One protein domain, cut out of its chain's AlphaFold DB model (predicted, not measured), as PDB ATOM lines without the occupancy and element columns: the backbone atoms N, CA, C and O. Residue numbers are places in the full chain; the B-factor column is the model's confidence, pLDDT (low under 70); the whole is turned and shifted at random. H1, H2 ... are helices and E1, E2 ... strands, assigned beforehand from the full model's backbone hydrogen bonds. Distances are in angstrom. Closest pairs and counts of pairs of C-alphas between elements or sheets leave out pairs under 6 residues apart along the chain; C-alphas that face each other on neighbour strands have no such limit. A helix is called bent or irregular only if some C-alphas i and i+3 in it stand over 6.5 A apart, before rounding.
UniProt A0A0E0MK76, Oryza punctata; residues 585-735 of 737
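This is residues 585 to 735 of the 737 residues of a protein of Oryza punctata (UniProt A0A0E0MK76). A strongly twisted sheet of four strands, E3, E4, E2 and E5, forms the core, with the long helix H2 and H1 over one face and the shorter H3 over the opposite face at E5. At one end of the long axis lie a small two-strand ribbon, E1 with E6, and H7 beyond it; at the other end lies the long link of residues 598 to 613. The printed part has 151 residues, with seven named helices and six named strands in the order E1 E2 H1 E3 E4 H2 H3 H4 E5 H5 H6 E6 H7. Both sheets are antiparallel, the larger in the order E3, E4, E2, E5, and the class is mixed, helices and strands. The whole is compact, with a radius of gyration of the C-alphas of 15.5 A, yet elongated, spanning 53 by 30 by 29 A.

Find C-alpha 592 at (25.995, 17.734, -26.499); from there E2, residues 592 to 597, runs 16.2 A. Its neighbours in the sheet are E4, residues 643 to 648, 16.5 A long, and E5, residues 696 to 700; E3, residues 631 to 635, is the neighbour of E4 and an edge strand. H2, residues 652 to 667, begins at (15.114, 16.328, -32.979) and measures 22.0 A. H1 holds residues 614 to 623, H3 672 to 679 and H4 692 to 695. The other short elements are E1, residues 586 to 589, H5, residues 703 to 707, H6, residues 713 to 716, and E6, residues 718 to 721. H7, residues 723 to 733, runs 15.3 A to C-alpha 733 at (8.995, 9.576, -37.785). H5 is irregular, but only just: C-alphas 704 and 707 are 7.0 A apart.

Start at the hairpin E3 and E4, where N 632 and O 647 are 2.9 A apart, within hydrogen-bond range. So are N 593 and O 646 of E2 and E4, 2.9 A, and N 596 and O 697 of E2 and E5, 2.8 A. E2, H1 and E3 form a split strand-helix-strand unit, two strands running the same way with E4 between them; its crossover is right-handed. H2 is on the sheet at a height of 8.1 A, its closest C-alpha pair with E5 being His 662 and His 699, 4.8 A. H1 is on the same face at 7.5 A, and H3 is on the opposite face at 9.3 A. H4 only grazes the sheet. In the sheet of two strands, E1 and E6, N 589 and O 718 are 2.8 A apart, within hydrogen-bond range; the closest C-alphas of E1 and H5 are those of Leu 586 and Ala 703, 5.7 A apart. H5 and H6 are close but not clearly touching, with C-alphas 706 and 714 closest at 6.3 A, as are H2 and H7, with C-alphas 652 and 729 closest at 6.0 A. Every O i to N i+4 pair is within range in H1, H2 and H3, against 6 of 7 in H7 and 0 of 1 in H5, which has 1 of 2 O i to N i+3 pairs within range; H4 and H6 are too short for an i+4 pair.

The C-alphas farthest apart, those of Lys 605 and Leu 735, are 55.2 A apart. The printed part has no cut; the long links are E2 to H1 and H3 to H4. Mean pLDDT of the printed part is 81.6; look for values under 70 at residues 599 to 610, 628, 638 to 640, 680 to 690 and 733 to 735.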
ATOM      1  N   ASP A 585      19.363   8.449 -18.513       94.31
ATOM      2  CA  ASP A 585      18.192   9.201 -18.965       94.31
ATOM      3  C   ASP A 585      18.341  10.725 -18.783       94.31
ATOM      4  O   ASP A 585      17.792  11.505 -19.551       94.31
ATOM      5  N   LEU A 586      19.110  11.199 -17.799       95.31
ATOM      6  CA  LEU A 586      19.170  12.623 -17.449       95.31
ATOM      7  C   LEU A 586      20.177  13.397 -18.309       95.31
ATOM      8  O   LEU A 586      21.158  13.950 -17.803       95.31
ATOM      9  N   MET A 587      19.920  13.449 -19.615       94.75
ATOM     10  CA  MET A 587      20.749  14.126 -20.614       94.75
ATOM     11  C   MET A 587      20.708  15.664 -20.533       94.75
ATOM     12  O   MET A 587      19.791  16.272 -19.966       94.75
ATOM     13  N   LEU A 588      21.703  16.314 -21.140       95.50
ATOM     14  CA  LEU A 588      21.770  17.765 -21.316       95.50
ATOM     15  C   LEU A 588      21.161  18.210 -22.657       95.50
ATOM     16  O   LEU A 588      21.444  17.634 -23.703       95.50
ATOM     17  N   TRP A 589      20.360  19.278 -22.617       94.88
ATOM     18  CA  TRP A 589      19.700  19.908 -23.768       94.88
ATOM     19  C   TRP A 589      20.108  21.390 -23.899       94.88
ATOM     20  O   TRP A 589      20.047  22.077 -22.878       94.88
ATOM     21  N   PRO A 590      20.478  21.952 -25.073       94.50
ATOM     22  CA  PRO A 590      20.593  21.308 -26.388       94.50
ATOM     23  C   PRO A 590      21.550  20.107 -26.371       94.50
ATOM     24  O   PRO A 590      22.405  20.068 -25.481       94.50
ATOM     25  N   PRO A 591      21.427  19.146 -27.305       95.12
ATOM     26  CA  PRO A 591      22.258  17.949 -27.308       95.12
ATOM     27  C   PRO A 591      23.751  18.290 -27.383       95.12
ATOM     28  O   PRO A 591      24.194  19.108 -28.195       95.12
ATOM     29  N   VAL A 592      24.532  17.648 -26.517       94.81
ATOM     30  CA  VAL A 592      25.995  17.734 -26.499       94.81
ATOM     31  C   VAL A 592      26.555  16.326 -26.348       94.81
ATOM     32  O   VAL A 592      26.143  15.600 -25.447       94.81
ATOM     33  N   VAL A 593      27.521  15.963 -27.185       95.00
ATOM     34  CA  VAL A 593      28.358  14.770 -26.996       95.00
ATOM     35  C   VAL A 593      29.686  15.219 -26.395       95.00
ATOM     36  O   VAL A 593      30.258  16.231 -26.808       95.00
ATOM     37  N   ILE A 594      30.167  14.490 -25.393       93.31
ATOM     38  CA  ILE A 594      31.488  14.695 -24.799       93.31
ATOM     39  C   ILE A 594      32.425  13.666 -25.414       93.31
ATOM     40  O   ILE A 594      32.100  12.484 -25.427       93.31
ATOM     41  N   ILE A 595      33.584  14.119 -25.895       92.06
ATOM     42  CA  ILE A 595      34.654  13.244 -26.375       92.06
ATOM     43  C   ILE A 595      35.868  13.428 -25.465       92.06
ATOM     44  O   ILE A 595      36.359  14.542 -25.259       92.06
ATOM     45  N   HIS A 596      36.352  12.325 -24.910       89.25
ATOM     46  CA  HIS A 596      37.543  12.244 -24.084       89.25
ATOM     47  C   HIS A 596      38.704  11.657 -24.894       89.25
ATOM     48  O   HIS A 596      38.620  10.528 -25.367       89.25
ATOM     49  N   ASN A 597      39.810  12.396 -25.003       86.00
ATOM     50  CA  ASN A 597      41.069  11.855 -25.514       86.00
ATOM     51  C   ASN A 597      41.812  11.131 -24.376       86.00
ATOM     52  O   ASN A 597      42.186  11.743 -23.369       86.00
ATOM     53  N   SER A 598      42.020   9.824 -24.538       76.00
ATOM     54  CA  SER A 598      42.657   8.967 -23.534       76.00
ATOM     55  C   SER A 598      44.188   9.085 -23.483       76.00
ATOM     56  O   SER A 598      44.752   8.879 -22.406       76.00
ATOM     57  N   SER A 599      44.865   9.504 -24.566       68.75
ATOM     58  CA  SER A 599      46.341   9.585 -24.616       68.75
ATOM     59  C   SER A 599      46.893  10.533 -23.539       68.75
ATOM     60  O   SER A 599      47.772  10.169 -22.758       68.75
ATOM     61  N   ILE A 600      46.265  11.704 -23.408       63.22
ATOM     62  CA  ILE A 600      46.567  12.743 -22.411       63.22
ATOM     63  C   ILE A 600      46.095  12.334 -20.994       63.22
ATOM     64  O   ILE A 600      46.564  12.871 -19.988       63.22
ATOM     65  N   ALA A 601      45.160  11.383 -20.867       50.97
ATOM     66  CA  ALA A 601      44.693  10.902 -19.562       50.97
ATOM     67  C   ALA A 601      45.724   9.982 -18.879       50.97
ATOM     68  O   ALA A 601      45.823   9.959 -17.647       50.97
ATOM     69  N   THR A 602      46.522   9.247 -19.659       48.88
ATOM     70  CA  THR A 602      47.629   8.437 -19.144       48.88
ATOM     71  C   THR A 602      48.909   9.258 -19.002       48.88
ATOM     72  O   THR A 602      49.479   9.699 -19.990       48.88
ATOM     73  N   LYS A 603      49.452   9.379 -17.781       47.19
ATOM     74  CA  LYS A 603      50.759  10.029 -17.504       47.19
ATOM     75  C   LYS A 603      51.970   9.192 -17.978       47.19
ATOM     76  O   LYS A 603      52.956   9.042 -17.257       47.19
ATOM     77  N   ALA A 604      51.880   8.571 -19.149       43.59
ATOM     78  CA  ALA A 604      52.756   7.500 -19.620       43.59
ATOM     79  C   ALA A 604      54.001   7.997 -20.385       43.59
ATOM     80  O   ALA A 604      54.421   7.358 -21.339       43.59
ATOM     81  N   LYS A 605      54.652   9.054 -19.868       42.56
ATOM     82  CA  LYS A 605      55.752   9.837 -20.479       42.56
ATOM     83  C   LYS A 605      55.297  10.772 -21.609       42.56
ATOM     84  O   LYS A 605      54.529  10.395 -22.482       42.56
ATOM     85  N   ALA A 606      55.882  11.969 -21.625       45.03
ATOM     86  CA  ALA A 606      55.607  13.043 -22.586       45.03
ATOM     87  C   ALA A 606      56.227  12.811 -23.987       45.03
ATOM     88  O   ALA A 606      56.730  13.742 -24.612       45.03
ATOM     89  N   THR A 607      56.255  11.559 -24.450       41.28
ATOM     90  CA  THR A 607      56.639  11.165 -25.818       41.28
ATOM     91  C   THR A 607      55.446  10.671 -26.632       41.28
ATOM     92  O   THR A 607      55.473  10.783 -27.852       41.28
ATOM     93  N   ASP A 608      54.398  10.184 -25.957       51.44
ATOM     94  CA  ASP A 608      53.298   9.428 -26.572       51.44
ATOM     95  C   ASP A 608      51.954  10.200 -26.475       51.44
ATOM     96  O   ASP A 608      50.884   9.693 -26.812       51.44
ATOM     97  N   GLU A 609      51.989  11.456 -26.008       57.72
ATOM     98  CA  GLU A 609      50.823  12.343 -25.895       57.72
ATOM     99  C   GLU A 609      50.399  12.869 -27.282       57.72
ATOM    100  O   GLU A 609      50.766  13.975 -27.682       57.72
ATOM    101  N   LYS A 610      49.606  12.081 -28.029       66.94
ATOM    102  CA  LYS A 610      48.955  12.530 -29.277       66.94
ATOM    103  C   LYS A 610      48.006  13.696 -28.967       66.94
ATOM    104  O   LYS A 610      46.889  13.488 -28.479       66.94
ATOM    105  N   ILE A 611      48.476  14.921 -29.218       71.38
ATOM    106  CA  ILE A 611      47.675  16.148 -29.187       71.38
ATOM    107  C   ILE A 611      46.708  16.079 -30.364       71.38
ATOM    108  O   ILE A 611      47.138  16.177 -31.507       71.38
ATOM    109  N   VAL A 612      45.421  15.913 -30.065       78.00
ATOM    110  CA  VAL A 612      44.364  15.851 -31.078       78.00
ATOM    111  C   VAL A 612      43.855  17.263 -31.376       78.00
ATOM    112  O   VAL A 612      43.600  18.043 -30.451       78.00
ATOM    113  N   SER A 613      43.730  17.607 -32.654       83.31
ATOM    114  CA  SER A 613      43.194  18.886 -33.128       83.31
ATOM    115  C   SER A 613      41.657  18.862 -33.218       83.31
ATOM    116  O   SER A 613      41.027  17.825 -33.027       83.31
ATOM    117  N   LYS A 614      41.002  20.002 -33.480       85.75
ATOM    118  CA  LYS A 614      39.535  20.001 -33.683       85.75
ATOM    119  C   LYS A 614      39.157  19.426 -35.041       85.75
ATOM    120  O   LYS A 614      38.120  18.797 -35.171       85.75
ATOM    121  N   GLU A 615      40.015  19.663 -36.018       86.88
ATOM    122  CA  GLU A 615      39.915  19.242 -37.409       86.88
ATOM    123  C   GLU A 615      40.077  17.714 -37.518       86.88
ATOM    124  O   GLU A 615      39.379  17.069 -38.292       86.88
ATOM    125  N   GLU A 616      40.920  17.111 -36.670       87.12
ATOM    126  CA  GLU A 616      40.991  15.655 -36.494       87.12
ATOM    127  C   GLU A 616      39.700  15.060 -35.897       87.12
ATOM    128  O   GLU A 616      39.245  14.013 -36.353       87.12
ATOM    129  N   ILE A 617      39.074  15.726 -34.913       89.12
ATOM    130  CA  ILE A 617      37.753  15.311 -34.399       89.12
ATOM    131  C   ILE A 617      36.681  15.449 -35.491       89.12
ATOM    132  O   ILE A 617      35.859  14.552 -35.643       89.12
ATOM    133  N   ASP A 618      36.695  16.537 -36.262       88.81
ATOM    134  CA  ASP A 618      35.743  16.796 -37.352       88.81
ATOM    135  C   ASP A 618      35.821  15.730 -38.461       88.81
ATOM    136  O   ASP A 618      34.794  15.246 -38.940       88.81
ATOM    137  N   GLY A 619      37.035  15.269 -38.787       88.50
ATOM    138  CA  GLY A 619      37.253  14.123 -39.674       88.50
ATOM    139  C   GLY A 619      36.605  12.834 -39.155       88.50
ATOM    140  O   GLY A 619      35.884  12.175 -39.901       88.50
ATOM    141  N   VAL A 620      36.776  12.515 -37.865       89.00
ATOM    142  CA  VAL A 620      36.130  11.347 -37.232       89.00
ATOM    143  C   VAL A 620      34.602  11.482 -37.226       89.00
ATOM    144  O   VAL A 620      33.899  10.514 -37.506       89.00
ATOM    145  N   LEU A 621      34.053  12.675 -36.966       90.62
ATOM    146  CA  LEU A 621      32.603  12.903 -37.060       90.62
ATOM    147  C   LEU A 621      32.081  12.709 -38.492       90.62
ATOM    148  O   LEU A 621      31.020  12.110 -38.677       90.62
ATOM    149  N   THR A 622      32.850  13.146 -39.490       90.19
ATOM    150  CA  THR A 622      32.534  12.964 -40.914       90.19
ATOM    151  C   THR A 622      32.536  11.485 -41.307       90.19
ATOM    152  O   THR A 622      31.645  11.046 -42.031       90.19
ATOM    153  N   GLU A 623      33.483  10.692 -40.795       88.81
ATOM    154  CA  GLU A 623      33.558   9.238 -41.017       88.81
ATOM    155  C   GLU A 623      32.389   8.478 -40.361       88.81
ATOM    156  O   GLU A 623      31.850   7.538 -40.943       88.81
ATOM    157  N   ILE A 624      31.898   8.960 -39.212       88.12
ATOM    158  CA  ILE A 624      30.648   8.512 -38.559       88.12
ATOM    159  C   ILE A 624      29.391   8.952 -39.348       88.12
ATOM    160  O   ILE A 624      28.265   8.539 -39.053       88.12
ATOM    161  N   GLY A 625      29.552   9.789 -40.376       85.94
ATOM    162  CA  GLY A 625      28.462  10.311 -41.196       85.94
ATOM    163  C   GLY A 625      27.686  11.455 -40.537       85.94
ATOM    164  O   GLY A 625      26.525  11.673 -40.880       85.94
ATOM    165  N   VAL A 626      28.280  12.170 -39.577       87.00
ATOM    166  CA  VAL A 626      27.754  13.440 -39.051       87.00
ATOM    167  C   VAL A 626      28.386  14.588 -39.833       87.00
ATOM    168  O   VAL A 626      29.604  14.692 -39.923       87.00
ATOM    169  N   ALA A 627      27.555  15.453 -40.411       77.81
ATOM    170  CA  ALA A 627      28.032  16.555 -41.243       77.81
ATOM    171  C   ALA A 627      28.555  17.731 -40.393       77.81
ATOM    172  O   ALA A 627      27.925  18.120 -39.404       77.81
ATOM    173  N   CYS A 628      29.697  18.299 -40.793       67.94
ATOM    174  CA  CYS A 628      30.444  19.329 -40.055       67.94
ATOM    175  C   CYS A 628      29.622  20.601 -39.765       67.94
ATOM    176  O   CYS A 628      29.815  21.271 -38.753       67.94
ATOM    177  N   ASP A 629      28.674  20.940 -40.643       79.50
ATOM    178  CA  ASP A 629      27.782  22.098 -40.521       79.50
ATOM    179  C   ASP A 629      26.738  21.939 -39.399       79.50
ATOM    180  O   ASP A 629      26.336  22.923 -38.771       79.50
ATOM    181  N   LYS A 630      26.336  20.700 -39.090       80.88
ATOM    182  CA  LYS A 630      25.352  20.383 -38.041       80.88
ATOM    183  C   LYS A 630      25.922  20.460 -36.617       80.88
ATOM    184  O   LYS A 630      25.146  20.463 -35.656       80.88
ATOM    185  N   ALA A 631      27.249  20.480 -36.462       87.19
ATOM    186  CA  ALA A 631      27.930  20.192 -35.203       87.19
ATOM    187  C   ALA A 631      29.037  21.212 -34.868       87.19
ATOM    188  O   ALA A 631      30.065  21.291 -35.529       87.19
ATOM    189  N   LYS A 632      28.893  21.965 -33.767       89.81
ATOM    190  CA  LYS A 632      29.932  22.911 -33.319       89.81
ATOM    191  C   LYS A 632      30.885  22.270 -32.310       89.81
ATOM    192  O   LYS A 632      30.538  22.118 -31.136       89.81
ATOM    193  N   ILE A 633      32.109  21.973 -32.744       90.31
ATOM    194  CA  ILE A 633      33.188  21.455 -31.888       90.31
ATOM    195  C   ILE A 633      33.814  22.588 -31.052       90.31
ATOM    196  O   ILE A 633      34.280  23.607 -31.571       90.31
ATOM    197  N   SER A 634      33.901  22.399 -29.734       88.06
ATOM    198  CA  SER A 634      34.761  23.197 -28.848       88.06
ATOM    199  C   SER A 634      35.540  22.305 -27.885       88.06
ATOM    200  O   SER A 634      35.204  21.141 -27.703       88.06
ATOM    201  N   HIS A 635      36.554  22.843 -27.206       86.25
ATOM    202  CA  HIS A 635      37.054  22.185 -25.995       86.25
ATOM    203  C   HIS A 635      36.012  22.303 -24.868       86.25
ATOM    204  O   HIS A 635      35.092  23.128 -24.946       86.25
ATOM    205  N   GLY A 636      36.166  21.480 -23.831       83.56
ATOM    206  CA  GLY A 636      35.443  21.597 -22.567       83.56
ATOM    207  C   GLY A 636      35.981  22.735 -21.697       83.56
ATOM    208  O   GLY A 636      36.288  23.831 -22.173       83.56
ATOM    209  N   ARG A 637      36.123  22.488 -20.391       79.62
ATOM    210  CA  ARG A 637      36.748  23.460 -19.479       79.62
ATOM    211  C   ARG A 637      38.152  23.876 -19.958       79.62
ATOM    212  O   ARG A 637      38.955  22.990 -20.234       79.62
ATOM    213  N   PRO A 638      38.518  25.177 -19.920       59.75
ATOM    214  CA  PRO A 638      39.802  25.677 -20.437       59.75
ATOM    215  C   PRO A 638      41.082  25.045 -19.862       59.75
ATOM    216  O   PRO A 638      42.139  25.168 -20.468       59.75
ATOM    217  N   ALA A 639      41.008  24.386 -18.701       63.34
ATOM    218  CA  ALA A 639      42.134  23.667 -18.097       63.34
ATOM    219  C   ALA A 639      42.342  22.239 -18.654       63.34
ATOM    220  O   ALA A 639      43.369  21.628 -18.377       63.34
ATOM    221  N   ASN A 640      41.384  21.706 -19.422       68.19
ATOM    222  CA  ASN A 640      41.345  20.314 -19.874       68.19
ATOM    223  C   ASN A 640      41.339  20.249 -21.411       68.19
ATOM    224  O   ASN A 640      40.285  20.099 -22.026       68.19
ATOM    225  N   GLN A 641      42.513  20.324 -22.042       71.38
ATOM    226  CA  GLN A 641      42.631  20.215 -23.509       71.38
ATOM    227  C   GLN A 641      42.243  18.822 -24.050       71.38
ATOM    228  O   GLN A 641      41.889  18.697 -25.215       71.38
ATOM    229  N   SER A 642      42.232  17.796 -23.193       80.25
ATOM    230  CA  SER A 642      41.851  16.410 -23.508       80.25
ATOM    231  C   SER A 642      40.343  16.134 -23.558       80.25
ATOM    232  O   SER A 642      39.939  14.974 -23.647       80.25
ATOM    233  N   VAL A 643      39.498  17.165 -23.464       88.62
ATOM    234  CA  VAL A 643      38.037  17.019 -23.525       88.62
ATOM    235  C   VAL A 643      37.467  17.951 -24.584       88.62
ATOM    236  O   VAL A 643      37.655  19.168 -24.517       88.62
ATOM    237  N   PHE A 644      36.724  17.375 -25.522       90.62
ATOM    238  CA  PHE A 644      35.986  18.078 -26.563       90.62
ATOM    239  C   PHE A 644      34.482  17.975 -26.300       90.62
ATOM    240  O   PHE A 644      33.999  17.036 -25.667       90.62
ATOM    241  N   LEU A 645      33.751  18.973 -26.780       92.56
ATOM    242  CA  LEU A 645      32.300  19.068 -26.757       92.56
ATOM    243  C   LEU A 645      31.828  19.226 -28.199       92.56
ATOM    244  O   LEU A 645      32.172  20.217 -28.845       92.56
ATOM    245  N   VAL A 646      31.020  18.289 -28.676       93.94
ATOM    246  CA  VAL A 646      30.319  18.392 -29.958       93.94
ATOM    247  C   VAL A 646      28.913  18.891 -29.653       93.94
ATOM    248  O   VAL A 646      28.164  18.225 -28.938       93.94
ATOM    249  N   LYS A 647      28.581  20.105 -30.101       94.12
ATOM    250  CA  LYS A 647      27.352  20.816 -29.717       94.12
ATOM    251  C   LYS A 647      26.393  20.896 -30.896       94.12
ATOM    252  O   LYS A 647      26.766  21.431 -31.938       94.12
ATOM    253  N   PHE A 648      25.163  20.438 -30.699       94.31
ATOM    254  CA  PHE A 648      24.125  20.422 -31.727       94.31
ATOM    255  C   PHE A 648      23.064  21.499 -31.485       94.31
ATOM    256  O   PHE A 648      22.961  22.083 -30.400       94.31
ATOM    257  N   LEU A 649      22.257  21.762 -32.513       92.50
ATOM    258  CA  LEU A 649      21.054  22.582 -32.392       92.50
ATOM    259  C   LEU A 649      20.011  21.892 -31.485       92.50
ATOM    260  O   LEU A 649      19.981  20.662 -31.418       92.50
ATOM    261  N   PRO A 650      19.138  22.649 -30.792       92.31
ATOM    262  CA  PRO A 650      18.077  22.105 -29.939       92.31
ATOM    263  C   PRO A 650      16.897  21.555 -30.759       92.31
ATOM    264  O   PRO A 650      15.764  21.980 -30.572       92.31
ATOM    265  N   THR A 651      17.156  20.622 -31.675       92.69
ATOM    266  CA  THR A 651      16.157  20.007 -32.561       92.69
ATOM    267  C   THR A 651      16.214  18.483 -32.468       92.69
ATOM    268  O   THR A 651      17.220  17.916 -32.035       92.69
ATOM    269  N   ILE A 652      15.152  17.800 -32.906       91.38
ATOM    270  CA  ILE A 652      15.114  16.328 -32.979       91.38
ATOM    271  C   ILE A 652      16.230  15.787 -33.888       91.38
ATOM    272  O   ILE A 652      16.927  14.853 -33.505       91.38
ATOM    273  N   SER A 653      16.491  16.433 -35.030       91.31
ATOM    274  CA  SER A 653      17.625  16.073 -35.893       91.31
ATOM    275  C   SER A 653      18.974  16.257 -35.180       91.31
ATOM    276  O   SER A 653      19.800  15.349 -35.196       91.31
ATOM    277  N   GLY A 654      19.183  17.369 -34.462       92.44
ATOM    278  CA  GLY A 654      20.395  17.575 -33.656       92.44
ATOM    279  C   GLY A 654      20.581  16.527 -32.549       92.44
ATOM    280  O   GLY A 654      21.708  16.190 -32.196       92.44
ATOM    281  N   PHE A 655      19.485  15.970 -32.030       93.38
ATOM    282  CA  PHE A 655      19.513  14.849 -31.094       93.38
ATOM    283  C   PHE A 655      19.864  13.517 -31.780       93.38
ATOM    284  O   PHE A 655      20.714  12.792 -31.273       93.38
ATOM    285  N   GLN A 656      19.291  13.222 -32.949       92.69
ATOM    286  CA  GLN A 656      19.600  12.015 -33.730       92.69
ATOM    287  C   GLN A 656      21.074  11.960 -34.173       92.69
ATOM    288  O   GLN A 656      21.708  10.911 -34.086       92.69
ATOM    289  N   GLU A 657      21.660  13.085 -34.599       93.69
ATOM    290  CA  GLU A 657      23.092  13.155 -34.942       93.69
ATOM    291  C   GLU A 657      23.986  12.957 -33.697       93.69
ATOM    292  O   GLU A 657      25.005  12.271 -33.768       93.69
ATOM    293  N   ALA A 658      23.583  13.486 -32.532       94.19
ATOM    294  CA  ALA A 658      24.271  13.252 -31.259       94.19
ATOM    295  C   ALA A 658      24.194  11.779 -30.806       94.19
ATOM    296  O   ALA A 658      25.181  11.229 -30.310       94.19
ATOM    297  N   MET A 659      23.036  11.138 -31.001       93.12
ATOM    298  CA  MET A 659      22.825   9.718 -30.715       93.12
ATOM    299  C   MET A 659      23.666   8.818 -31.624       93.12
ATOM    300  O   MET A 659      24.327   7.925 -31.103       93.12
ATOM    301  N   ARG A 660      23.775   9.116 -32.929       92.62
ATOM    302  CA  ARG A 660      24.630   8.363 -33.871       92.62
ATOM    303  C   ARG A 660      26.082   8.256 -33.389       92.62
ATOM    304  O   ARG A 660      26.669   7.179 -33.437       92.62
ATOM    305  N   ILE A 661      26.654   9.349 -32.872       93.25
ATOM    306  CA  ILE A 661      28.017   9.343 -32.305       93.25
ATOM    307  C   ILE A 661      28.066   8.494 -31.029       93.25
ATOM    308  O   ILE A 661      28.958   7.664 -30.866       93.25
ATOM    309  N   HIS A 662      27.113   8.695 -30.115       93.50
ATOM    310  CA  HIS A 662      27.048   7.945 -28.861       93.50
ATOM    311  C   HIS A 662      26.938   6.429 -29.099       93.50
ATOM    312  O   HIS A 662      27.642   5.662 -28.439       93.50
ATOM    313  N   GLU A 663      26.108   6.004 -30.049       93.12
ATOM    314  CA  GLU A 663      25.922   4.607 -30.447       93.12
ATOM    315  C   GLU A 663      27.170   4.030 -31.120       93.12
ATOM    316  O   GLU A 663      27.619   2.962 -30.712       93.12
ATOM    317  N   HIS A 664      27.790   4.746 -32.067       92.12
ATOM    318  CA  HIS A 664      29.029   4.313 -32.735       92.12
ATOM    319  C   HIS A 664      30.162   4.044 -31.738       92.12
ATOM    320  O   HIS A 664      30.776   2.976 -31.762       92.12
ATOM    321  N   PHE A 665      30.404   4.971 -30.806       90.81
ATOM    322  CA  PHE A 665      31.431   4.777 -29.780       90.81
ATOM    323  C   PHE A 665      31.041   3.708 -28.748       90.81
ATOM    324  O   PHE A 665      31.904   2.943 -28.327       90.81
ATOM    325  N   THR A 666      29.759   3.568 -28.389       90.44
ATOM    326  CA  THR A 666      29.308   2.483 -27.491       90.44
ATOM    327  C   THR A 666      29.453   1.108 -28.153       90.44
ATOM    328  O   THR A 666      29.936   0.177 -27.517       90.44
ATOM    329  N   ALA A 667      29.142   0.973 -29.446       89.56
ATOM    330  CA  ALA A 667      29.322  -0.271 -30.201       89.56
ATOM    331  C   ALA A 667      30.801  -0.691 -30.318       89.56
ATOM    332  O   ALA A 667      31.099  -1.884 -30.378       89.56
ATOM    333  N   LYS A 668      31.733   0.272 -30.294       88.00
ATOM    334  CA  LYS A 668      33.182   0.016 -30.215       88.00
ATOM    335  C   LYS A 668      33.681  -0.309 -28.795       88.00
ATOM    336  O   LYS A 668      34.839  -0.684 -28.650       88.00
ATOM    337  N   ASN A 669      32.833  -0.264 -27.759       86.56
ATOM    338  CA  ASN A 669      33.195  -0.312 -26.324       86.56
ATOM    339  C   ASN A 669      34.030   0.905 -25.868       86.56
ATOM    340  O   ASN A 669      34.874   0.822 -24.974       86.56
ATOM    341  N   HIS A 670      33.851   2.043 -26.536       86.12
ATOM    342  CA  HIS A 670      34.553   3.306 -26.287       86.12
ATOM    343  C   HIS A 670      33.605   4.333 -25.644       86.12
ATOM    344  O   HIS A 670      33.647   5.534 -25.922       86.12
ATOM    345  N   GLY A 671      32.715   3.843 -24.778       87.00
ATOM    346  CA  GLY A 671      31.733   4.637 -24.060       87.00
ATOM    347  C   GLY A 671      32.244   5.238 -22.747       87.00
ATOM    348  O   GLY A 671      33.441   5.311 -22.430       87.00
ATOM    349  N   LYS A 672      31.278   5.701 -21.947       85.75
ATOM    350  CA  LYS A 672      31.516   6.379 -20.665       85.75
ATOM    351  C   LYS A 672      32.063   5.442 -19.581       85.75
ATOM    352  O   LYS A 672      32.740   5.901 -18.655       85.75
ATOM    353  N   GLU A 673      31.732   4.156 -19.629       84.25
ATOM    354  CA  GLU A 673      32.067   3.204 -18.566       84.25
ATOM    355  C   GLU A 673      33.497   2.686 -18.721       84.25
ATOM    356  O   GLU A 673      34.258   2.608 -17.758       84.25
ATOM    357  N   GLU A 674      33.904   2.425 -19.952       84.75
ATOM    358  CA  GLU A 674      35.212   1.925 -20.353       84.75
ATOM    359  C   GLU A 674      36.275   3.011 -20.153       84.75
ATOM    360  O   GLU A 674      37.313   2.763 -19.527       84.75
ATOM    361  N   PHE A 675      35.955   4.264 -20.506       82.50
ATOM    362  CA  PHE A 675      36.782   5.417 -20.142       82.50
ATOM    363  C   PHE A 675      36.980   5.538 -18.620       82.50
ATOM    364  O   PHE A 675      38.084   5.829 -18.149       82.50
ATOM    365  N   GLN A 676      35.942   5.267 -17.817       81.75
ATOM    366  CA  GLN A 676      36.062   5.242 -16.354       81.75
ATOM    367  C   GLN A 676      36.913   4.066 -15.848       81.75
ATOM    368  O   GLN A 676      37.694   4.254 -14.914       81.75
ATOM    369  N   GLN A 677      36.835   2.883 -16.464       77.88
ATOM    370  CA  GLN A 677      37.669   1.722 -16.115       77.88
ATOM    371  C   GLN A 677      39.163   1.964 -16.398       77.88
ATOM    372  O   GLN A 677      40.017   1.613 -15.572       77.88
ATOM    373  N   ILE A 678      39.478   2.612 -17.525       74.94
ATOM    374  CA  ILE A 678      40.838   3.024 -17.904       74.94
ATOM    375  C   ILE A 678      41.353   4.092 -16.932       74.94
ATOM    376  O   ILE A 678      42.402   3.917 -16.311       74.94
ATOM    377  N   LYS A 679      40.574   5.159 -16.711       70.25
ATOM    378  CA  LYS A 679      40.890   6.243 -15.763       70.25
ATOM    379  C   LYS A 679      41.028   5.755 -14.314       70.25
ATOM    380  O   LYS A 679      41.799   6.321 -13.544       70.25
ATOM    381  N   GLY A 680      40.309   4.692 -13.949       58.22
ATOM    382  CA  GLY A 680      40.396   4.003 -12.660       58.22
ATOM    383  C   GLY A 680      41.592   3.054 -12.513       58.22
ATOM    384  O   GLY A 680      41.727   2.423 -11.467       58.22
ATOM    385  N   GLY A 681      42.447   2.918 -13.535       56.28
ATOM    386  CA  GLY A 681      43.657   2.090 -13.491       56.28
ATOM    387  C   GLY A 681      43.405   0.578 -13.450       56.28
ATOM    388  O   GLY A 681      44.317  -0.172 -13.108       56.28
ATOM    389  N   LYS A 682      42.183   0.127 -13.769       50.91
ATOM    390  CA  LYS A 682      41.822  -1.302 -13.849       50.91
ATOM    391  C   LYS A 682      41.948  -1.878 -15.260       50.91
ATOM    392  O   LYS A 682      42.078  -3.092 -15.399       50.91
ATOM    393  N   GLY A 683      41.913  -1.030 -16.288       47.75
ATOM    394  CA  GLY A 683      42.157  -1.451 -17.664       47.75
ATOM    395  C   GLY A 683      43.550  -2.067 -17.831       47.75
ATOM    396  O   GLY A 683      44.539  -1.557 -17.298       47.75
ATOM    397  N   LYS A 684      43.641  -3.149 -18.614       46.34
ATOM    398  CA  LYS A 684      44.921  -3.550 -19.215       46.34
ATOM    399  C   LYS A 684      45.411  -2.380 -20.073       46.34
ATOM    400  O   LYS A 684      44.594  -1.680 -20.664       46.34
ATOM    401  N   LYS A 685      46.727  -2.169 -20.169       46.78
ATOM    402  CA  LYS A 685      47.253  -1.213 -21.152       46.78
ATOM    403  C   LYS A 685      46.825  -1.659 -22.550       46.78
ATOM    404  O   LYS A 685      47.126  -2.794 -22.920       46.78
ATOM    405  N   ALA A 686      46.174  -0.771 -23.295       45.56
ATOM    406  CA  ALA A 686      46.075  -0.906 -24.740       45.56
ATOM    407  C   ALA A 686      47.489  -0.954 -25.348       45.56
ATOM    408  O   ALA A 686      48.457  -0.462 -24.751       45.56
ATOM    409  N   ALA A 687      47.610  -1.570 -26.522       42.28
ATOM    410  CA  ALA A 687      48.808  -1.427 -27.336       42.28
ATOM    411  C   ALA A 687      48.928   0.033 -27.829       42.28
ATOM    412  O   ALA A 687      47.926   0.747 -27.855       42.28
ATOM    413  N   PRO A 688      50.123   0.499 -28.229       46.50
ATOM    414  CA  PRO A 688      50.210   1.676 -29.081       46.50
ATOM    415  C   PRO A 688      49.599   1.319 -30.443       46.50
ATOM    416  O   PRO A 688      50.199   0.566 -31.211       46.50
ATOM    417  N   VAL A 689      48.396   1.822 -30.707       52.84
ATOM    418  CA  VAL A 689      47.709   1.727 -32.000       52.84
ATOM    419  C   VAL A 689      47.601   3.144 -32.563       52.84
ATOM    420  O   VAL A 689      47.282   4.081 -31.832       52.84
ATOM    421  N   ASP A 690      47.939   3.319 -33.842       55.19
ATOM    422  CA  ASP A 690      48.015   4.645 -34.481       55.19
ATOM    423  C   ASP A 690      46.633   5.264 -34.778       55.19
ATOM    424  O   ASP A 690      46.518   6.485 -34.973       55.19
ATOM    425  N   GLU A 691      45.587   4.431 -34.798       71.19
ATOM    426  CA  GLU A 691      44.211   4.816 -35.109       71.19
ATOM    427  C   GLU A 691      43.666   5.825 -34.091       71.19
ATOM    428  O   GLU A 691      43.689   5.626 -32.877       71.19
ATOM    429  N   LEU A 692      43.188   6.963 -34.601       72.75
ATOM    430  CA  LEU A 692      42.728   8.067 -33.761       72.75
ATOM    431  C   LEU A 692      41.482   7.686 -32.952       72.75
ATOM    432  O   LEU A 692      41.407   8.029 -31.775       72.75
ATOM    433  N   GLU A 693      40.535   6.966 -33.556       76.31
ATOM    434  CA  GLU A 693      39.320   6.514 -32.872       76.31
ATOM    435  C   GLU A 693      39.620   5.626 -31.657       76.31
ATOM    436  O   GLU A 693      38.939   5.760 -30.642       76.31
ATOM    437  N   GLU A 694      40.668   4.790 -31.697       80.25
ATOM    438  CA  GLU A 694      41.032   3.944 -30.551       80.25
ATOM    439  C   GLU A 694      41.479   4.759 -29.316       80.25
ATOM    440  O   GLU A 694      41.419   4.294 -28.175       80.25
ATOM    441  N   LEU A 695      41.890   6.013 -29.514       81.25
ATOM    442  CA  LEU A 695      42.268   6.919 -28.430       81.25
ATOM    443  C   LEU A 695      41.091   7.765 -27.922       81.25
ATOM    444  O   LEU A 695      41.216   8.379 -26.855       81.25
ATOM    445  N   LEU A 696      39.967   7.794 -28.643       87.62
ATOM    446  CA  LEU A 696      38.789   8.605 -28.346       87.62
ATOM    447  C   LEU A 696      37.684   7.766 -27.693       87.62
ATOM    448  O   LEU A 696      37.398   6.644 -28.099       87.62
ATOM    449  N   TYR A 697      37.052   8.345 -26.673       90.69
ATOM    450  CA  TYR A 697      35.918   7.768 -25.952       90.69
ATOM    451  C   TYR A 697      34.794   8.799 -25.932       90.69
ATOM    452  O   TYR A 697      35.050   9.943 -25.549       90.69
ATOM    453  N   ALA A 698      33.576   8.437 -26.337       92.75
ATOM    454  CA  ALA A 698      32.489   9.402 -26.506       92.75
ATOM    455  C   ALA A 698      31.152   8.943 -25.920       92.75
ATOM    456  O   ALA A 698      30.777   7.773 -25.990       92.75
ATOM    457  N   HIS A 699      30.399   9.896 -25.372       93.62
ATOM    458  CA  HIS A 699      29.062   9.656 -24.829       93.62
ATOM    459  C   HIS A 699      28.194  10.920 -24.858       93.62
ATOM    460  O   HIS A 699      28.700  12.045 -24.799       93.62
ATOM    461  N   ILE A 700      26.871  10.747 -24.921       94.19
ATOM    462  CA  ILE A 700      25.926  11.865 -24.799       94.19
ATOM    463  C   ILE A 700      25.992  12.459 -23.381       94.19
ATOM    464  O   ILE A 700      25.980  11.734 -22.387       94.19
ATOM    465  N   ALA A 701      26.107  13.781 -23.270       94.50
ATOM    466  CA  ALA A 701      26.361  14.446 -21.998       94.50
ATOM    467  C   ALA A 701      25.170  14.300 -21.037       94.50
ATOM    468  O   ALA A 701      24.081  14.800 -21.320       94.50
ATOM    469  N   VAL A 702      25.392  13.683 -19.872       94.69
ATOM    470  CA  VAL A 702      24.377  13.567 -18.807       94.69
ATOM    471  C   VAL A 702      24.590  14.599 -17.701       94.69
ATOM    472  O   VAL A 702      25.617  15.275 -17.639       94.69
ATOM    473  N   ALA A 703      23.623  14.730 -16.793       93.38
ATOM    474  CA  ALA A 703      23.626  15.727 -15.727       93.38
ATOM    475  C   ALA A 703      24.904  15.708 -14.869       93.38
ATOM    476  O   ALA A 703      25.396  16.772 -14.499       93.38
ATOM    477  N   GLU A 704      25.478  14.530 -14.588       90.81
ATOM    478  CA  GLU A 704      26.742  14.405 -13.842       90.81
ATOM    479  C   GLU A 704      27.943  15.057 -14.566       90.81
ATOM    480  O   GLU A 704      28.911  15.457 -13.916       90.81
ATOM    481  N   ASP A 705      27.865  15.238 -15.889       91.44
ATOM    482  CA  ASP A 705      28.957  15.723 -16.739       91.44
ATOM    483  C   ASP A 705      28.986  17.251 -16.922       91.44
ATOM    484  O   ASP A 705      29.886  17.784 -17.577       91.44
ATOM    485  N   LEU A 706      28.093  17.992 -16.250       90.00
ATOM    486  CA  LEU A 706      28.163  19.461 -16.096       90.00
ATOM    487  C   LEU A 706      29.525  19.952 -15.549       90.00
ATOM    488  O   LEU A 706      29.877  21.129 -15.676       90.00
ATOM    489  N   GLY A 707      30.316  19.050 -14.958       86.12
ATOM    490  CA  GLY A 707      31.708  19.269 -14.569       86.12
ATOM    491  C   GLY A 707      32.710  19.426 -15.726       86.12
ATOM    492  O   GLY A 707      33.784  19.978 -15.489       86.12
ATOM    493  N   TYR A 708      32.390  18.984 -16.947       87.38
ATOM    494  CA  TYR A 708      33.283  19.041 -18.117       87.38
ATOM    495  C   TYR A 708      32.972  20.188 -19.085       87.38
ATOM    496  O   TYR A 708      33.875  20.636 -19.795       87.38
ATOM    497  N   LEU A 709      31.728  20.677 -19.091       89.00
ATOM    498  CA  LEU A 709      31.286  21.755 -19.974       89.00
ATOM    499  C   LEU A 709      32.009  23.084 -19.687       89.00
ATOM    500  O   LEU A 709      32.389  23.387 -18.550       89.00
ATOM    501  N   ASP A 710      32.142  23.903 -20.729       88.06
ATOM    502  CA  ASP A 710      32.475  25.319 -20.608       88.06
ATOM    503  C   ASP A 710      31.339  26.111 -19.932       88.06
ATOM    504  O   ASP A 710      30.168  25.726 -19.956       88.06
ATOM    505  N   GLU A 711      31.677  27.255 -19.337       87.62
ATOM    506  CA  GLU A 711      30.729  28.064 -18.559       87.62
ATOM    507  C   GLU A 711      29.651  28.773 -19.404       87.62
ATOM    508  O   GLU A 711      28.731  29.349 -18.827       87.62
ATOM    509  N   GLU A 712      29.715  28.752 -20.740       88.19
ATOM    510  CA  GLU A 712      28.673  29.311 -21.612       88.19
ATOM    511  C   GLU A 712      27.589  28.255 -21.890       88.19
ATOM    512  O   GLU A 712      26.414  28.451 -21.560       88.19
ATOM    513  N   SER A 713      27.980  27.083 -22.400       87.62
ATOM    514  CA  SER A 713      27.070  25.950 -22.607       87.62
ATOM    515  C   SER A 713      26.495  25.420 -21.292       87.62
ATOM    516  O   SER A 713      25.298  25.153 -21.238       87.62
ATOM    517  N   LYS A 714      27.274  25.365 -20.202       89.94
ATOM    518  CA  LYS A 714      26.783  24.984 -18.863       89.94
ATOM    519  C   LYS A 714      25.681  25.920 -18.341       89.94
ATOM    520  O   LYS A 714      24.757  25.479 -17.652       89.94
ATOM    521  N   LYS A 715      25.738  27.219 -18.665       89.38
ATOM    522  CA  LYS A 715      24.662  28.168 -18.324       89.38
ATOM    523  C   LYS A 715      23.422  27.907 -19.172       89.38
ATOM    524  O   LYS A 715      22.355  27.721 -18.592       89.38
ATOM    525  N   ARG A 716      23.579  27.828 -20.501       89.25
ATOM    526  CA  ARG A 716      22.471  27.643 -21.457       89.25
ATOM    527  C   ARG A 716      21.755  26.295 -21.352       89.25
ATOM    528  O   ARG A 716      20.556  26.250 -21.598       89.25
ATOM    529  N   CYS A 717      22.452  25.212 -21.008       92.69
ATOM    530  CA  CYS A 717      21.858  23.878 -21.042       92.69
ATOM    531  C   CYS A 717      20.782  23.663 -19.960       92.69
ATOM    532  O   CYS A 717      20.796  24.276 -18.891       92.69
ATOM    533  N   LEU A 718      19.874  22.728 -20.201       94.00
ATOM    534  CA  LEU A 718      18.884  22.212 -19.260       94.00
ATOM    535  C   LEU A 718      19.089  20.700 -19.113       94.00
ATOM    536  O   LEU A 718      19.705  20.085 -19.976       94.00
ATOM    537  N   VAL A 719      18.580  20.102 -18.036       96.25
ATOM    538  CA  VAL A 719      18.471  18.634 -17.945       96.25
ATOM    539  C   VAL A 719      17.108  18.232 -18.510       96.25
ATOM    540  O   VAL A 719      16.113  18.910 -18.236       96.25
ATOM    541  N   ARG A 720      17.062  17.155 -19.293       94.25
ATOM    542  CA  ARG A 720      15.848  16.518 -19.825       94.25
ATOM    543  C   ARG A 720      15.925  15.007 -19.589       94.25
ATOM    544  O   ARG A 720      17.011  14.500 -19.336       94.25
ATOM    545  N   SER A 721      14.781  14.330 -19.664       94.31
ATOM    546  CA  SER A 721      14.738  12.884 -19.914       94.31
ATOM    547  C   SER A 721      15.126  12.643 -21.377       94.31
ATOM    548  O   SER A 721      14.685  13.390 -22.258       94.31
ATOM    549  N   LYS A 722      15.983  11.654 -21.612       93.75
ATOM    550  CA  LYS A 722      16.439  11.178 -22.917       93.75
ATOM    551  C   LYS A 722      15.314  10.369 -23.554       93.75
ATOM    552  O   LYS A 722      14.946  10.629 -24.695       93.75
ATOM    553  N   ASN A 723      14.690   9.495 -22.768       92.62
ATOM    554  CA  ASN A 723      13.602   8.631 -23.211       92.62
ATOM    555  C   ASN A 723      12.369   9.460 -23.650       92.62
ATOM    556  O   ASN A 723      11.694   9.117 -24.616       92.62
ATOM    557  N   ASP A 724      12.108  10.602 -22.992       91.88
ATOM    558  CA  ASP A 724      11.050  11.571 -23.348       91.88
ATOM    559  C   ASP A 724      11.327  12.305 -24.678       91.88
ATOM    560  O   ASP A 724      10.426  12.952 -25.220       91.88
ATOM    561  N   ILE A 725      12.575  12.292 -25.159       92.38
ATOM    562  CA  ILE A 725      13.005  12.900 -26.426       92.38
ATOM    563  C   ILE A 725      13.037  11.832 -27.525       92.38
ATOM    564  O   ILE A 725      12.519  12.089 -28.608       92.38
ATOM    565  N   GLU A 726      13.547  10.632 -27.236       91.62
ATOM    566  CA  GLU A 726      13.503   9.471 -28.140       91.62
ATOM    567  C   GLU A 726      12.060   9.138 -28.530       91.62
ATOM    568  O   GLU A 726      11.721   9.195 -29.708       91.62
ATOM    569  N   ALA A 727      11.159   8.985 -27.553       91.06
ATOM    570  CA  ALA A 727       9.742   8.725 -27.816       91.06
ATOM    571  C   ALA A 727       9.043   9.828 -28.642       91.06
ATOM    572  O   ALA A 727       8.002   9.575 -29.247       91.06
ATOM    573  N   LYS A 728       9.589  11.052 -28.682       88.62
ATOM    574  CA  LYS A 728       9.099  12.137 -29.552       88.62
ATOM    575  C   LYS A 728       9.712  12.094 -30.943       88.62
ATOM    576  O   LYS A 728       8.996  12.362 -31.900       88.62
ATOM    577  N   ALA A 729      10.994  11.752 -31.051       87.12
ATOM    578  CA  ALA A 729      11.653  11.519 -32.329       87.12
ATOM    579  C   ALA A 729      10.957  10.378 -33.088       87.12
ATOM    580  O   ALA A 729      10.572  10.547 -34.245       87.12
ATOM    581  N   ASP A 730      10.688   9.272 -32.395       86.12
ATOM    582  CA  ASP A 730       9.937   8.137 -32.926       86.12
ATOM    583  C   ASP A 730       8.511   8.550 -33.314       86.12
ATOM    584  O   ASP A 730       8.051   8.219 -34.406       86.12
ATOM    585  N   ALA A 731       7.818   9.329 -32.473       84.88
ATOM    586  CA  ALA A 731       6.483   9.831 -32.798       84.88
ATOM    587  C   ALA A 731       6.470  10.705 -34.065       84.88
ATOM    588  O   ALA A 731       5.567  10.544 -34.879       84.88
ATOM    589  N   THR A 732       7.467  11.576 -34.275       76.50
ATOM    590  CA  THR A 732       7.571  12.359 -35.520       76.50
ATOM    591  C   THR A 732       7.815  11.476 -36.745       76.50
ATOM    592  O   THR A 732       7.118  11.629 -37.741       76.50
ATOM    593  N   LEU A 733       8.708  10.481 -36.661       69.06
ATOM    594  CA  LEU A 733       8.995   9.576 -37.785       69.06
ATOM    595  C   LEU A 733       7.777   8.728 -38.204       69.06
ATOM    596  O   LEU A 733       7.643   8.384 -39.376       69.06
ATOM    597  N   ASN A 734       6.877   8.415 -37.266       66.25
ATOM    598  CA  ASN A 734       5.637   7.676 -37.533       66.25
ATOM    599  C   ASN A 734       4.478   8.552 -38.058       66.25
ATOM    600  O   ASN A 734       3.414   8.011 -38.347       66.25
ATOM    601  N   LEU A 735       4.649   9.877 -38.169       61.16
ATOM    602  CA  LEU A 735       3.678  10.780 -38.809       61.16
ATOM    603  C   LEU A 735       4.020  11.073 -40.282       61.16
ATOM    604  O   LEU A 735       3.131  11.443 -41.044       61.16
TER     605      LEU A 735